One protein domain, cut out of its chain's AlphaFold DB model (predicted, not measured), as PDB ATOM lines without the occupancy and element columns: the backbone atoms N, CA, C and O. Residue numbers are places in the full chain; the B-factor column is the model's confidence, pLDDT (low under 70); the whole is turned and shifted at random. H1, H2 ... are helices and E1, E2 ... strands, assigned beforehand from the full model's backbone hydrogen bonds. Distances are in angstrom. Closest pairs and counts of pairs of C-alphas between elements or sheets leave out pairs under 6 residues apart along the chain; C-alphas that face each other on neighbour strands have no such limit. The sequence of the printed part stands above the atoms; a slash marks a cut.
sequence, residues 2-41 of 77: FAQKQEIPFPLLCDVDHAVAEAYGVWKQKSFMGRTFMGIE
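Overview. This is residues 2 to 41 of the 77 residues of the protein "Redoxin domain-containing protein" of Chthonomonadetes bacterium (UniProt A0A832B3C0). An open, strung-out shape: a hairpin of two strands, E1 and E2, makes one end, the short helix H2 sits near the end of the hairpin where E1 begins and E2 ends, and a long stretch without named elements leads from H2 to the tiny helix H1 at the far side. Residues 4 to 10 stick out, well away from the rest. The 40 printed residues have two named helices and two named strands, in the order H1, H2, E1, E2 along the chain; the sheet is E1 - E2, antiparallel, and the class is mixed, helices and strands. The whole is only just extended, close to loose, with a radius of gyration of the C-alphas of 13.6 A, and its C-alphas span 38 by 24 by 13 A.

Arrangement. H1, residues 2 to 5, is apart from H2, residues 19 to 23. H1 is also apart from both strands, E1 at residues 27 to 32 and E2 at residues 35 to 40. The closest C-alphas of H2 and E1 are those of Ala 21 and Trp 27, 5.3 A apart. The closest of H2 and E2 are those of Ala 21 and Ile 40, 7.2 A apart. E1 and E2 form a hairpin, antiparallel neighbours with 144 degrees between their N-to-C directions. The C-alphas of Trp 27 and Ile 40 face each other at 4.9 A, and those of Phe 32 and Arg 35 at 5.4 A. Across the pair, N 30 and O 37 are within hydrogen-bond range at 2.8 A, and N 39 and O 28 at 2.9 A. In H2 the O i to N i+4 pair is within hydrogen-bond range, while H1, with 4 residues, is too short for such a pair.

Along the chain. H1 begins at C-alpha 2, at (-18.863, -80.387, 35.152), and is 5.2 A from first to last C-alpha. H2 begins at C-alpha 19, at (-9.690, -88.964, 18.013), and is 6.2 A long by the same measure. E1 runs 15.6 A from C-alpha 27 to C-alpha 32. E2 runs 15.7 A and ends at C-alpha 40, at (-21.150, -90.473, 20.179).

Size, cuts and confidence. The two C-alphas farthest apart are those of Pro 9 and Gly 34, at 39.3 A, and the outline is only just elongated. The link from H1 to H2 is long, with 13 residues, 6 to 18; the links from H2 to E1 and from E1 to E2 are tight. Residues 4 to 10 stand free. The printed part has no cut. Its mean pLDDT is 95.8, and no printed residue is under 70.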
ATOM      1  N   PHE A   2     -17.930 -79.265  34.904       95.19
ATOM      2  CA  PHE A   2     -18.863 -80.387  35.152       95.19
ATOM      3  C   PHE A   2     -18.397 -81.333  36.271       95.19
ATOM      4  O   PHE A   2     -19.129 -81.500  37.238       95.19
ATOM      5  N   ALA A   3     -17.161 -81.851  36.190       94.81
ATOM      6  CA  ALA A   3     -16.590 -82.748  37.205       94.81
ATOM      7  C   ALA A   3     -16.703 -82.180  38.630       94.81
ATOM      8  O   ALA A   3     -17.176 -82.864  39.525       94.81
ATOM      9  N   GLN A   4     -16.369 -80.897  38.806       94.38
ATOM     10  CA  GLN A   4     -16.486 -80.197  40.089       94.38
ATOM     11  C   GLN A   4     -17.937 -80.097  40.583       94.38
ATOM     12  O   GLN A   4     -18.201 -80.322  41.752       94.38
ATOM     13  N   LYS A   5     -18.887 -79.764  39.701       97.56
ATOM     14  CA  LYS A   5     -20.305 -79.608  40.070       97.56
ATOM     15  C   LYS A   5     -21.004 -80.920  40.414       97.56
ATOM     16  O   LYS A   5     -22.076 -80.882  40.999       97.56
ATOM     17  N   GLN A   6     -20.494 -82.039  39.915       97.62
ATOM     18  CA  GLN A   6     -21.061 -83.371  40.131       97.62
ATOM     19  C   GLN A   6     -20.176 -84.217  41.052       97.62
ATOM     20  O   GLN A   6     -20.419 -85.411  41.175       97.62
ATOM     21  N   GLU A   7     -19.141 -83.606  41.642       96.94
ATOM     22  CA  GLU A   7     -18.206 -84.239  42.578       96.94
ATOM     23  C   GLU A   7     -17.642 -85.574  42.060       96.94
ATOM     24  O   GLU A   7     -17.506 -86.550  42.790       96.94
ATOM     25  N   ILE A   8     -17.325 -85.627  40.762       96.38
ATOM     26  CA  ILE A   8     -16.869 -86.856  40.106       96.38
ATOM     27  C   ILE A   8     -15.462 -87.217  40.613       96.38
ATOM     28  O   ILE A   8     -14.534 -86.434  40.395       96.38
ATOM     29  N   PRO A   9     -15.259 -88.401  41.227       96.38
ATOM     30  CA  PRO A   9     -14.001 -88.758  41.886       96.38
ATOM     31  C   PRO A   9     -12.956 -89.363  40.931       96.38
ATOM     32  O   PRO A   9     -12.020 -90.026  41.366       96.38
ATOM     33  N   PHE A  10     -13.121 -89.181  39.620       95.94
ATOM     34  CA  PHE A  10     -12.260 -89.751  38.585       95.94
ATOM     35  C   PHE A  10     -12.091 -88.781  37.403       95.94
ATOM     36  O   PHE A  10     -12.926 -87.892  37.206       95.94
ATOM     37  N   PRO A  11     -11.010 -88.916  36.611       96.19
ATOM     38  CA  PRO A  11     -10.752 -88.025  35.486       96.19
ATOM     39  C   PRO A  11     -11.821 -88.146  34.394       96.19
ATOM     40  O   PRO A  11     -12.342 -89.224  34.118       96.19
ATOM     41  N   LEU A  12     -12.100 -87.022  33.732       97.12
ATOM     42  CA  LEU A  12     -12.908 -86.958  32.516       97.12
ATOM     43  C   LEU A  12     -12.025 -86.461  31.372       97.12
ATOM     44  O   LEU A  12     -11.485 -85.356  31.446       97.12
ATOM     45  N   LEU A  13     -11.886 -87.270  30.324       95.88
ATOM     46  CA  LEU A  13     -11.146 -86.897  29.123       95.88
ATOM     47  C   LEU A  13     -11.926 -85.858  28.305       95.88
ATOM     48  O   LEU A  13     -13.140 -85.968  28.134       95.88
ATOM     49  N   CYS A  14     -11.209 -84.870  27.771       96.31
ATOM     50  CA  CYS A  14     -11.739 -83.887  26.833       96.31
ATOM     51  C   CYS A  14     -11.300 -84.248  25.402       96.31
ATOM     52  O   CYS A  14     -10.274 -83.767  24.933       96.31
ATOM     53  N   ASP A  15     -12.068 -85.108  24.732       97.12
ATOM     54  CA  ASP A  15     -11.807 -85.609  23.370       97.12
ATOM     55  C   ASP A  15     -12.391 -84.649  22.312       97.12
ATOM     56  O   ASP A  15     -13.429 -84.919  21.712       97.12
ATOM     57  N   VAL A  16     -11.799 -83.455  22.179       96.56
ATOM     58  CA  VAL A  16     -12.367 -82.331  21.395       96.56
ATOM     59  C   VAL A  16     -12.411 -82.619  19.893       96.56
ATOM     60  O   VAL A  16     -13.335 -82.181  19.209       96.56
ATOM     61  N   ASP A  17     -11.412 -83.333  19.385       96.56
ATOM     62  CA  ASP A  17     -11.271 -83.722  17.981       96.56
ATOM     63  C   ASP A  17     -11.879 -85.099  17.676       96.56
ATOM     64  O   ASP A  17     -11.927 -85.489  16.515       96.56
ATOM     65  N   HIS A  18     -12.434 -85.777  18.687       96.81
ATOM     66  CA  HIS A  18     -13.026 -87.113  18.601       96.81
ATOM     67  C   HIS A  18     -12.018 -88.227  18.278       96.81
ATOM     68  O   HIS A  18     -12.442 -89.332  17.935       96.81
ATOM     69  N   ALA A  19     -10.708 -87.985  18.392       98.06
ATOM     70  CA  ALA A  19      -9.690 -88.964  18.013       98.06
ATOM     71  C   ALA A  19      -9.833 -90.281  18.796       98.06
ATOM     72  O   ALA A  19      -9.719 -91.371  18.228       98.06
ATOM     73  N   VAL A  20     -10.145 -90.205  20.094       97.69
ATOM     74  CA  VAL A  20     -10.378 -91.403  20.910       97.69
ATOM     75  C   VAL A  20     -11.715 -92.046  20.551       97.69
ATOM     76  O   VAL A  20     -11.794 -93.265  20.396       97.69
ATOM     77  N   ALA A  21     -12.771 -91.256  20.375       97.88
ATOM     78  CA  ALA A  21     -14.073 -91.770  19.966       97.88
ATOM     79  C   ALA A  21     -14.039 -92.498  18.608       97.88
ATOM     80  O   ALA A  21     -14.739 -93.500  18.432       97.88
ATOM     81  N   GLU A  22     -13.231 -92.026  17.661       97.75
ATOM     82  CA  GLU A  22     -12.991 -92.677  16.372       97.75
ATOM     83  C   GLU A  22     -12.175 -93.960  16.533       97.75
ATOM     84  O   GLU A  22     -12.595 -95.004  16.033       97.75
ATOM     85  N   ALA A  23     -11.078 -93.926  17.299       97.62
ATOM     86  CA  ALA A  23     -10.250 -95.105  17.564       97.62
ATOM     87  C   ALA A  23     -11.038 -96.242  18.240       97.62
ATOM     88  O   ALA A  23     -10.846 -97.415  17.925       97.62
ATOM     89  N   TYR A  24     -11.971 -95.900  19.132       97.44
ATOM     90  CA  TYR A  24     -12.868 -96.858  19.785       97.44
ATOM     91  C   TYR A  24     -14.127 -97.178  18.958       97.44
ATOM     92  O   TYR A  24     -14.980 -97.951  19.402       97.44
ATOM     93  N   GLY A  25     -14.279 -96.590  17.768       97.06
ATOM     94  CA  GLY A  25     -15.393 -96.848  16.856       97.06
ATOM     95  C   GLY A  25     -16.758 -96.406  17.391       97.06
ATOM     96  O   GLY A  25     -17.784 -96.956  16.987       97.06
ATOM     97  N   VAL A  26     -16.799 -95.447  18.321       97.94
ATOM     98  CA  VAL A  26     -18.036 -94.939  18.944       97.94
ATOM     99  C   VAL A  26     -18.526 -93.630  18.328       97.94
ATOM    100  O   VAL A  26     -19.667 -93.232  18.576       97.94
ATOM    101  N   TRP A  27     -17.712 -92.980  17.496       97.75
ATOM    102  CA  TRP A  27     -18.145 -91.883  16.638       97.75
ATOM    103  C   TRP A  27     -18.915 -92.441  15.438       97.75
ATOM    104  O   TRP A  27     -18.333 -92.963  14.491       97.75
ATOM    105  N   LYS A  28     -20.252 -92.405  15.501       95.75
ATOM    106  CA  LYS A  28     -21.117 -93.081  14.524       95.75
ATOM    107  C   LYS A  28     -22.112 -92.129  13.887       95.75
ATOM    108  O   LYS A  28     -22.580 -91.175  14.510       95.75
ATOM    109  N   GLN A  29     -22.500 -92.459  12.660       95.94
ATOM    110  CA  GLN A  29     -23.593 -91.789  11.977       95.94
ATOM    111  C   GLN A  29     -24.925 -92.133  12.655       95.94
ATOM    112  O   GLN A  29     -25.257 -93.300  12.869       95.94
ATOM    113  N   LYS A  30     -25.703 -91.106  12.983       92.25
ATOM    114  CA  LYS A  30     -27.045 -91.206  13.554       92.25
ATOM    115  C   LYS A  30     -28.038 -90.500  12.644       92.25
ATOM    116  O   LYS A  30     -27.713 -89.484  12.037       92.25
ATOM    117  N   SER A  31     -29.252 -91.035  12.582       92.25
ATOM    118  CA  SER A  31     -30.378 -90.395  11.906       92.25
ATOM    119  C   SER A  31     -31.453 -90.049  12.927       92.25
ATOM    120  O   SER A  31     -31.847 -90.895  13.731       92.25
ATOM    121  N   PHE A  32     -31.908 -88.801  12.919       88.50
ATOM    122  CA  PHE A  32     -33.028 -88.347  13.732       88.50
ATOM    123  C   PHE A  32     -33.891 -87.397  12.908       88.50
ATOM    124  O   PHE A  32     -33.393 -86.418  12.354       88.50
ATOM    125  N   MET A  33     -35.188 -87.705  12.814       88.62
ATOM    126  CA  MET A  33     -36.173 -86.909  12.068       88.62
ATOM    127  C   MET A  33     -35.723 -86.572  10.632       88.62
ATOM    128  O   MET A  33     -35.806 -85.428  10.192       88.62
ATOM    129  N   GLY A  34     -35.189 -87.564   9.910       92.44
ATOM    130  CA  GLY A  34     -34.736 -87.408   8.521       92.44
ATOM    131  C   GLY A  34     -33.405 -86.667   8.349       92.44
ATOM    132  O   GLY A  34     -32.938 -86.521   7.223       92.44
ATOM    133  N   ARG A  35     -32.763 -86.222   9.436       93.38
ATOM    134  CA  ARG A  35     -31.429 -85.608   9.406       93.38
ATOM    135  C   ARG A  35     -30.375 -86.603   9.850       93.38
ATOM    136  O   ARG A  35     -30.554 -87.287  10.855       93.38
ATOM    137  N   THR A  36     -29.262 -86.621   9.127       94.44
ATOM    138  CA  THR A  36     -28.107 -87.467   9.425       94.44
ATOM    139  C   THR A  36     -26.981 -86.619  10.003       94.44
ATOM    140  O   THR A  36     -26.662 -85.569   9.451       94.44
ATOM    141  N   PHE A  37     -26.392 -87.056  11.111       94.75
ATOM    142  CA  PHE A  37     -25.275 -86.378  11.767       94.75
ATOM    143  C   PHE A  37     -24.378 -87.385  12.482       94.75
ATOM    144  O   PHE A  37     -24.817 -88.477  12.843       94.75
ATOM    145  N   MET A  38     -23.121 -87.019  12.705       96.38
ATOM    146  CA  MET A  38     -22.217 -87.825  13.519       96.38
ATOM    147  C   MET A  38     -22.450 -87.555  15.005       96.38
ATOM    148  O   MET A  38     -22.706 -86.423  15.417       96.38
ATOM    149  N   GLY A  39     -22.396 -88.605  15.819       95.56
ATOM    150  CA  GLY A  39     -22.581 -88.487  17.254       95.56
ATOM    151  C   GLY A  39     -22.014 -89.674  18.018       95.56
ATOM    152  O   GLY A  39     -21.968 -90.798  17.523       95.56
ATOM    153  N   ILE A  40     -21.665 -89.436  19.280       96.56
ATOM    154  CA  ILE A  40     -21.150 -90.473  20.179       96.56
ATOM    155  C   ILE A  40     -22.235 -91.511  20.479       96.56
ATOM    156  O   ILE A  40     -23.280 -91.192  21.059       96.56
ATOM    157  N   GLU A  41     -22.017 -92.772  20.111       96.50
ATOM    158  CA  GLU A  41     -22.785 -93.909  20.619       96.50
ATOM    159  C   GLU A  41     -22.325 -94.229  22.045       96.50
ATOM    160  O   GLU A  41     -21.177 -94.607  22.265       96.50
TER     161      GLU A  41